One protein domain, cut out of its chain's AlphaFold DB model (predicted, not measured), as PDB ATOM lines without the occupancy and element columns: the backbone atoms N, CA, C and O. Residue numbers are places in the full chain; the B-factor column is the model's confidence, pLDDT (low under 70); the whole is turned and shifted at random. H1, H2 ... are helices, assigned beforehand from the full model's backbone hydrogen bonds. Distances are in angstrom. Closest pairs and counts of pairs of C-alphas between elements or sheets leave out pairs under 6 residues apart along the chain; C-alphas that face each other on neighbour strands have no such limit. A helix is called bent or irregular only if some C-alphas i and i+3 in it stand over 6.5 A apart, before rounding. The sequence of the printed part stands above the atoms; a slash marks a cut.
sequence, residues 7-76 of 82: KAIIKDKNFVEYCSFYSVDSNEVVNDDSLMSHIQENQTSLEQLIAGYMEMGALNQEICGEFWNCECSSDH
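What this domain is: This is residues 7 to 76 of the 82 residues of the protein "Antitoxin" of Ligilactobacillus salivarius (UniProt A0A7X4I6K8). Short helices H1 to H3 and the first part of H4 form a compact head; residues 51 to 76 stick out as a kinked arm. The printed part, 70 residues with four named helices, is all helix. It is only just extended, close to loose, with radius of gyration of the C-alphas 16.9 A and spans of 49, 26 and 16 A.

Where its parts are: H1 is residues 7 to 10, from C-alpha 7 (17.176, 26.570, 103.865); H2 is 15 to 21; H3 is 26 to 31. H4, 33 to 74, one helix by its hydrogen bonds, is bent, with C-alphas 41 and 44 7.7 A apart; its arms are H4a, 33 to 41, and H4b, 44 to 74, 39.6 A long. H4b is irregular: C-alphas 55 and 58 are 7.7 A apart.

How they stand to each other: H2 and H3 touch, closest C-alphas Cys 19 and Ser 26, 5.8 A. H3 and H4a only just touch, only at the corner, with 3 C-alpha pairs within 8 A. Every O i to N i+4 pair is within hydrogen-bond range in H2, H3 and H4a, 22 of 27 in H4b.

The domain as a whole: The printed part has no cut; pLDDT is under 70 at residues 71 to 76.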
ATOM      1  N   LYS A   7      18.155  26.282 102.802       93.88
ATOM      2  CA  LYS A   7      17.176  26.570 103.865       93.88
ATOM      3  C   LYS A   7      15.858  27.142 103.336       93.88
ATOM      4  O   LYS A   7      14.825  26.914 103.957       93.88
ATOM      5  N   ALA A   8      15.895  27.920 102.256       95.25
ATOM      6  CA  ALA A   8      14.688  28.447 101.630       95.25
ATOM      7  C   ALA A   8      13.939  27.368 100.835       95.25
ATOM      8  O   ALA A   8      12.717  27.399 100.834       95.25
ATOM      9  N   ILE A   9      14.645  26.409 100.226       95.12
ATOM     10  CA  ILE A   9      14.041  25.273  99.514       95.12
ATOM     11  C   ILE A   9      13.313  24.347 100.482       95.12
ATOM     12  O   ILE A   9      12.153  24.044 100.253       95.12
ATOM     13  N   ILE A  10      13.946  23.965 101.593       95.19
ATOM     14  CA  ILE A  10      13.337  23.065 102.590       95.19
ATOM     15  C   ILE A  10      12.067  23.674 103.208       95.19
ATOM     16  O   ILE A  10      11.140  22.965 103.583       95.19
ATOM     17  N   LYS A  11      12.021  25.005 103.340       96.00
ATOM     18  CA  LYS A  11      10.856  25.738 103.863       96.00
ATOM     19  C   LYS A  11       9.838  26.111 102.790       96.00
ATOM     20  O   LYS A  11       8.842  26.758 103.111       96.00
ATOM     21  N   ASP A  12      10.115  25.791 101.533       95.50
ATOM     22  CA  ASP A  12       9.213  26.112 100.448       95.50
ATOM     23  C   ASP A  12       7.938  25.278 100.561       95.50
ATOM     24  O   ASP A  12       7.981  24.097 100.900       95.50
ATOM     25  N   LYS A  13       6.794  25.887 100.249       95.06
ATOM     26  CA  LYS A  13       5.509  25.182 100.265       95.06
ATOM     27  C   LYS A  13       5.466  24.014  99.271       95.06
ATOM     28  O   LYS A  13       4.726  23.077  99.520       95.06
ATOM     29  N   ASN A  14       6.256  24.086  98.198       95.81
ATOM     30  CA  ASN A  14       6.331  23.080  97.143       95.81
ATOM     31  C   ASN A  14       7.453  22.049  97.386       95.81
ATOM     32  O   ASN A  14       7.787  21.267  96.495       95.81
ATOM     33  N   PHE A  15       8.126  22.078  98.544       96.38
ATOM     34  CA  PHE A  15       9.269  21.199  98.804       96.38
ATOM     35  C   PHE A  15       8.903  19.713  98.691       96.38
ATOM     36  O   PHE A  15       9.681  18.917  98.162       96.38
ATOM     37  N   VAL A  16       7.702  19.351  99.143       95.88
ATOM     38  CA  VAL A  16       7.184  17.981  99.062       95.88
ATOM     39  C   VAL A  16       6.989  17.566  97.603       95.88
ATOM     40  O   VAL A  16       7.361  16.459  97.229       95.88
ATOM     41  N   GLU A  17       6.493  18.462  96.758       96.25
ATOM     42  CA  GLU A  17       6.290  18.249  95.328       96.25
ATOM     43  C   GLU A  17       7.622  18.081  94.596       96.25
ATOM     44  O   GLU A  17       7.731  17.222  93.721       96.25
ATOM     45  N   TYR A  18       8.664  18.829  94.980       96.62
ATOM     46  CA  TYR A  18      10.012  18.628  94.438       96.62
ATOM     47  C   TYR A  18      10.532  17.220  94.743       96.62
ATOM     48  O   TYR A  18      11.043  16.545  93.851       96.62
ATOM     49  N   CYS A  19      10.372  16.764  95.988       96.69
ATOM     50  CA  CYS A  19      10.779  15.421  96.405       96.69
ATOM     51  C   CYS A  19       9.951  14.344  95.685       96.69
ATOM     52  O   CYS A  19      10.499  13.384  95.146       96.69
ATOM     53  N   SER A  20       8.634  14.550  95.594       95.75
ATOM     54  CA  SER A  20       7.712  13.644  94.911       95.75
ATOM     55  C   SER A  20       8.028  13.506  93.423       95.75
ATOM     56  O   SER A  20       7.937  12.402  92.895       95.75
ATOM     57  N   PHE A  21       8.414  14.591  92.744       95.75
ATOM     58  CA  PHE A  21       8.765  14.561  91.322       95.75
ATOM     59  C   PHE A  21       9.932  13.604  91.039       95.75
ATOM     60  O   PHE A  21       9.903  12.860  90.063       95.75
ATOM     61  N   TYR A  22      10.930  13.580  91.924       95.38
ATOM     62  CA  TYR A  22      12.077  12.676  91.816       95.38
ATOM     63  C   TYR A  22      11.880  11.336  92.537       95.38
ATOM     64  O   TYR A  22      12.784  10.506  92.511       95.38
ATOM     65  N   SER A  23      10.712  11.095  93.146       96.56
ATOM     66  CA  SER A  23      10.423   9.889  93.937       96.56
ATOM     67  C   SER A  23      11.431   9.641  95.070       96.56
ATOM     68  O   SER A  23      11.814   8.501  95.329       96.56
ATOM     69  N   VAL A  24      11.858  10.712  95.743       96.38
ATOM     70  CA  VAL A  24      12.807  10.671  96.870       96.38
ATOM     71  C   VAL A  24      12.131  11.087  98.170       96.38
ATOM     72  O   VAL A  24      11.199  11.897  98.163       96.38
ATOM     73  N   ASP A  25      12.601  10.559  99.301       96.69
ATOM     74  CA  ASP A  25      12.082  10.973 100.603       96.69
ATOM     75  C   ASP A  25      12.610  12.358 100.995       96.69
ATOM     76  O   ASP A  25      13.786  12.683 100.840       96.69
ATOM     77  N   SER A  26      11.737  13.180 101.569       95.56
ATOM     78  CA  SER A  26      12.112  14.522 102.020       95.56
ATOM     79  C   SER A  26      13.203  14.524 103.099       95.56
ATOM     80  O   SER A  26      14.042  15.425 103.106       95.56
ATOM     81  N   ASN A  27      13.254  13.522 103.988       94.56
ATOM     82  CA  ASN A  27      14.332  13.414 104.969       94.56
ATOM     83  C   ASN A  27      15.630  12.950 104.310       94.56
ATOM     84  O   ASN A  27      16.694  13.411 104.711       94.56
ATOM     85  N   GLU A  28      15.566  12.076 103.306       95.25
ATOM     86  CA  GLU A  28      16.743  11.684 102.521       95.25
ATOM     87  C   GLU A  28      17.355  12.910 101.834       95.25
ATOM     88  O   GLU A  28      18.535  13.196 102.008       95.25
ATOM     89  N   VAL A  29      16.520  13.725 101.186       95.75
ATOM     90  CA  VAL A  29      16.926  14.977 100.535       95.75
ATOM     91  C   VAL A  29      17.577  15.967 101.505       95.75
ATOM     92  O   VAL A  29      18.547  16.627 101.149       95.75
ATOM     93  N   VAL A  30      17.062  16.105 102.731       95.38
ATOM     94  CA  VAL A  30      17.629  17.034 103.731       95.38
ATOM     95  C   VAL A  30      18.992  16.564 104.254       95.38
ATOM     96  O   VAL A  30      19.781  17.396 104.701       95.38
ATOM     97  N   ASN A  31      19.268  15.260 104.206       95.75
ATOM     98  CA  ASN A  31      20.504  14.665 104.716       95.75
ATOM     99  C   ASN A  31      21.525  14.320 103.615       95.75
ATOM    100  O   ASN A  31      22.645  13.930 103.944       95.75
ATOM    101  N   ASP A  32      21.165  14.475 102.339       96.38
ATOM    102  CA  ASP A  32      22.032  14.235 101.187       96.38
ATOM    103  C   ASP A  32      22.278  15.539 100.408       96.38
ATOM    104  O   ASP A  32      21.405  16.077  99.718       96.38
ATOM    105  N   ASP A  33      23.513  16.041 100.493       95.25
ATOM    106  CA  ASP A  33      23.929  17.282  99.836       95.25
ATOM    107  C   ASP A  33      23.838  17.211  98.302       95.25
ATOM    108  O   ASP A  33      23.596  18.232  97.651       95.25
ATOM    109  N   SER A  34      24.019  16.030  97.703       96.00
ATOM    110  CA  SER A  34      23.925  15.828  96.254       96.00
ATOM    111  C   SER A  34      22.475  15.935  95.789       96.00
ATOM    112  O   SER A  34      22.187  16.666  94.837       96.00
ATOM    113  N   LEU A  35      21.544  15.276  96.485       95.88
ATOM    114  CA  LEU A  35      20.112  15.382  96.192       95.88
ATOM    115  C   LEU A  35      19.602  16.811  96.399       95.88
ATOM    116  O   LEU A  35      18.906  17.356  95.537       95.88
ATOM    117  N   MET A  36      19.999  17.454  97.500       96.12
ATOM    118  CA  MET A  36      19.643  18.845  97.769       96.12
ATOM    119  C   MET A  36      20.169  19.792  96.686       96.12
ATOM    120  O   MET A  36      19.439  20.669  96.213       96.12
ATOM    121  N   SER A  37      21.421  19.607  96.260       95.25
ATOM    122  CA  SER A  37      22.025  20.409  95.191       95.25
ATOM    123  C   SER A  37      21.287  20.213  93.870       95.25
ATOM    124  O   SER A  37      20.976  21.192  93.193       95.25
ATOM    125  N   HIS A  38      20.922  18.974  93.536       95.94
ATOM    126  CA  HIS A  38      20.168  18.677  92.322       95.94
ATOM    127  C   HIS A  38      18.791  19.354  92.312       95.94
ATOM    128  O   HIS A  38      18.408  19.981  91.321       95.94
ATOM    129  N   ILE A  39      18.061  19.301  93.430       95.81
ATOM    130  CA  ILE A  39      16.780  20.006  93.575       95.81
ATOM    131  C   ILE A  39      16.990  21.519  93.468       95.81
ATOM    132  O   ILE A  39      16.249  22.190  92.756       95.81
ATOM    133  N   GLN A  40      18.018  22.074  94.108       95.50
ATOM    134  CA  GLN A  40      18.322  23.505  94.039       95.50
ATOM    135  C   GLN A  40      18.666  23.984  92.625       95.50
ATOM    136  O   GLN A  40      18.310  25.103  92.245       95.50
ATOM    137  N   GLU A  41      19.352  23.163  91.835       95.56
ATOM    138  CA  GLU A  41      19.672  23.463  90.442       95.56
ATOM    139  C   GLU A  41      18.435  23.495  89.545       95.56
ATOM    140  O   GLU A  41      18.361  24.344  88.656       95.56
ATOM    141  N   ASN A  42      17.456  22.632  89.820       95.50
ATOM    142  CA  ASN A  42      16.256  22.454  89.002       95.50
ATOM    143  C   ASN A  42      15.000  23.133  89.575       95.50
ATOM    144  O   ASN A  42      13.953  23.133  88.930       95.50
ATOM    145  N   GLN A  43      15.095  23.760  90.753       94.56
ATOM    146  CA  GLN A  43      13.972  24.342  91.501       94.56
ATOM    147  C   GLN A  43      13.117  25.295  90.657       94.56
ATOM    148  O   GLN A  43      11.895  25.253  90.712       94.56
ATOM    149  N   THR A  44      13.750  26.122  89.833       93.81
ATOM    150  CA  THR A  44      13.051  27.019  88.904       93.81
ATOM    151  C   THR A  44      12.164  26.263  87.909       93.81
ATOM    152  O   THR A  44      11.013  26.641  87.698       93.81
ATOM    153  N   SER A  45      12.686  25.194  87.307       95.38
ATOM    154  CA  SER A  45      11.948  24.385  86.334       95.38
ATOM    155  C   SER A  45      10.784  23.650  87.000       95.38
ATOM    156  O   SER A  45       9.696  23.581  86.435       95.38
ATOM    157  N   LEU A  46      10.988  23.156  88.223       95.50
ATOM    158  CA  LEU A  46       9.940  22.509  89.016       95.50
ATOM    159  C   LEU A  46       8.817  23.485  89.384       95.50
ATOM    160  O   LEU A  46       7.646  23.141  89.271       95.50
ATOM    161  N   GLU A  47       9.145  24.721  89.765       95.06
ATOM    162  CA  GLU A  47       8.135  25.750  90.037       95.06
ATOM    163  C   GLU A  47       7.304  26.096  88.805       95.06
ATOM    164  O   GLU A  47       6.089  26.245  88.911       95.06
ATOM    165  N   GLN A  48       7.945  26.198  87.640       95.38
ATOM    166  CA  GLN A  48       7.247  26.428  86.376       95.38
ATOM    167  C   GLN A  48       6.337  25.254  86.012       95.38
ATOM    168  O   GLN A  48       5.215  25.476  85.562       95.38
ATOM    169  N   LEU A  49       6.785  24.019  86.249       95.38
ATOM    170  CA  LEU A  49       5.976  22.824  86.035       95.38
ATOM    171  C   LEU A  49       4.727  22.823  86.927       95.38
ATOM    172  O   LEU A  49       3.619  22.633  86.432       95.38
ATOM    173  N   ILE A  50       4.895  23.089  88.227       94.31
ATOM    174  CA  ILE A  50       3.785  23.168  89.188       94.31
ATOM    175  C   ILE A  50       2.805  24.273  88.784       94.31
ATOM    176  O   ILE A  50       1.600  24.037  88.743       94.31
ATOM    177  N   ALA A  51       3.313  25.463  88.452       94.50
ATOM    178  CA  ALA A  51       2.479  26.580  88.020       94.50
ATOM    179  C   ALA A  51       1.676  26.231  86.757       94.50
ATOM    180  O   ALA A  51       0.463  26.425  86.742       94.50
ATOM    181  N   GLY A  52       2.313  25.631  85.748       95.31
ATOM    182  CA  GLY A  52       1.640  25.217  84.517       95.31
ATOM    183  C   GLY A  52       0.529  24.189  84.756       95.31
ATOM    184  O   GLY A  52      -0.564  24.325  84.210       95.31
ATOM    185  N   TYR A  53       0.756  23.196  85.622       94.25
ATOM    186  CA  TYR A  53      -0.299  22.243  85.984       94.25
ATOM    187  C   TYR A  53      -1.438  22.889  86.772       94.25
ATOM    188  O   TYR A  53      -2.595  22.537  86.553       94.25
ATOM    189  N   MET A  54      -1.137  23.838  87.660       92.62
ATOM    190  CA  MET A  54      -2.170  24.587  88.377       92.62
ATOM    191  C   MET A  54      -3.023  25.437  87.430       92.62
ATOM    192  O   MET A  54      -4.245  25.443  87.556       92.62
ATOM    193  N   GLU A  55      -2.398  26.129  86.476       96.56
ATOM    194  CA  GLU A  55      -3.085  26.953  85.475       96.56
ATOM    195  C   GLU A  55      -3.997  26.113  84.572       96.56
ATOM    196  O   GLU A  55      -5.104  26.535  84.242       96.56
ATOM    197  N   MET A  56      -3.567  24.895  84.230       96.19
ATOM    198  CA  MET A  56      -4.308  23.983  83.354       96.19
ATOM    199  C   MET A  56      -5.243  23.021  84.099       96.19
ATOM    200  O   MET A  56      -5.958  22.254  83.458       96.19
ATOM    201  N   GLY A  57      -5.268  23.041  85.435       93.62
ATOM    202  CA  GLY A  57      -5.934  22.018  86.249       93.62
ATOM    203  C   GLY A  57      -7.422  21.842  85.933       93.62
ATOM    204  O   GLY A  57      -7.881  20.715  85.767       93.62
ATOM    205  N   ALA A  58      -8.159  22.947  85.785       93.88
ATOM    206  CA  ALA A  58      -9.589  22.907  85.469       93.88
ATOM    207  C   ALA A  58      -9.863  22.319  84.075       93.88
ATOM    208  O   ALA A  58     -10.716  21.446  83.939       93.88
ATOM    209  N   LEU A  59      -9.103  22.748  83.061       95.56
ATOM    210  CA  LEU A  59      -9.250  22.238  81.696       95.56
ATOM    211  C   LEU A  59      -8.884  20.753  81.620       95.56
ATOM    212  O   LEU A  59      -9.601  19.963  81.014       95.56
ATOM    213  N   ASN A  60      -7.786  20.360  82.267       93.12
ATOM    214  CA  ASN A  60      -7.366  18.963  82.314       93.12
ATOM    215  C   ASN A  60      -8.443  18.087  82.972       93.12
ATOM    216  O   ASN A  60      -8.709  16.987  82.497       93.12
ATOM    217  N   GLN A  61      -9.101  18.583  84.023       92.50
ATOM    218  CA  GLN A  61     -10.197  17.872  84.677       92.50
ATOM    219  C   GLN A  61     -11.438  17.742  83.778       92.50
ATOM    220  O   GLN A  61     -12.055  16.679  83.761       92.50
ATOM    221  N   GLU A  62     -11.797  18.793  83.038       94.69
ATOM    222  CA  GLU A  62     -12.904  18.774  82.074       94.69
ATOM    223  C   GLU A  62     -12.671  17.721  80.986       94.69
ATOM    224  O   GLU A  62     -13.506  16.838  80.800       94.69
ATOM    225  N   ILE A  63     -11.486  17.731  80.363       91.75
ATOM    226  CA  ILE A  63     -11.097  16.751  79.341       91.75
ATOM    227  C   ILE A  63     -11.164  15.327  79.911       91.75
ATOM    228  O   ILE A  63     -11.788  14.451  79.317       91.75
ATOM    229  N   CYS A  64     -10.578  15.075  81.086       89.88
ATOM    230  CA  CYS A  64     -10.656  13.751  81.709       89.88
ATOM    231  C   CYS A  64     -12.106  13.304  81.960       89.88
ATOM    232  O   CYS A  64     -12.420  12.130  81.783       89.88
ATOM    233  N   GLY A  65     -12.995  14.223  82.346       89.75
ATOM    234  CA  GLY A  65     -14.414  13.931  82.535       89.75
ATOM    235  C   GLY A  65     -15.131  13.561  81.234       89.75
ATOM    236  O   GLY A  65     -15.891  12.593  81.211       89.75
ATOM    237  N   GLU A  66     -14.872  14.293  80.148       90.44
ATOM    238  CA  GLU A  66     -15.476  14.033  78.835       90.44
ATOM    239  C   GLU A  66     -15.086  12.664  78.270       90.44
ATOM    240  O   GLU A  66     -15.928  11.947  77.724       90.44
ATOM    241  N   PHE A  67     -13.820  12.278  78.429       85.50
ATOM    242  CA  PHE A  67     -13.283  11.047  77.848       85.50
ATOM    243  C   PHE A  67     -13.309   9.839  78.793       85.50
ATOM    244  O   PHE A  67     -12.997   8.731  78.355       85.50
ATOM    245  N   TRP A  68     -13.768  10.000  80.039       81.69
ATOM    246  CA  TRP A  68     -13.842   8.923  81.035       81.69
ATOM    247  C   TRP A  68     -14.556   7.665  80.511       81.69
ATOM    248  O   TRP A  68     -14.077   6.541  80.648       81.69
ATOM    249  N   ASN A  69     -15.699   7.851  79.843       75.31
ATOM    250  CA  ASN A  69     -16.488   6.734  79.317       75.31
ATOM    251  C   ASN A  69     -15.837   6.055  78.100       75.31
ATOM    252  O   ASN A  69     -16.121   4.885  77.841       75.31
ATOM    253  N   CYS A  70     -14.975   6.752  77.355       77.75
ATOM    254  CA  CYS A  70     -14.256   6.166  76.224       77.75
ATOM    255  C   CYS A  70     -13.212   5.147  76.700       77.75
ATOM    256  O   CYS A  70     -13.086   4.093  76.082       77.75
ATOM    257  N   GLU A  71     -12.531   5.421  77.816       69.69
ATOM    258  CA  GLU A  71     -11.542   4.511  78.408       69.69
ATOM    259  C   GLU A  71     -12.203   3.294  79.081       69.69
ATOM    260  O   GLU A  71     -11.742   2.167  78.914       69.69
ATOM    261  N   CYS A  72     -13.354   3.465  79.749       65.69
ATOM    262  CA  CYS A  72     -14.089   2.331  80.334       65.69
ATOM    263  C   CYS A  72     -14.746   1.404  79.293       65.69
ATOM    264  O   CYS A  72     -15.019   0.239  79.583       65.69
ATOM    265  N   SER A  73     -15.028   1.898  78.084       58.75
ATOM    266  CA  SER A  73     -15.658   1.095  77.025       58.75
ATOM    267  C   SER A  73     -14.683   0.111  76.370       58.75
ATOM    268  O   SER A  73     -15.107  -0.936  75.877       58.75
ATOM    269  N   SER A  74     -13.384   0.428  76.360       56.47
ATOM    270  CA  SER A  74     -12.341  -0.448  75.812       56.47
ATOM    271  C   SER A  74     -12.053  -1.674  76.680       56.47
ATOM    272  O   SER A  74     -11.653  -2.700  76.139       56.47
ATOM    273  N   ASP A  75     -12.336  -1.616  77.984       55.78
ATOM    274  CA  ASP A  75     -12.036  -2.706  78.926       55.78
ATOM    275  C   ASP A  75     -13.106  -3.817  78.948       55.78
ATOM    276  O   ASP A  75     -12.903  -4.885  79.529       55.78
ATOM    277  N   HIS A  76     -14.253  -3.603  78.293       51.81
ATOM    278  CA  HIS A  76     -15.363  -4.564  78.232       51.81
ATOM    279  C   HIS A  76     -15.608  -5.171  76.840       51.81
ATOM    280  O   HIS A  76     -16.501  -6.006  76.684       51.81
TER     281      HIS A  76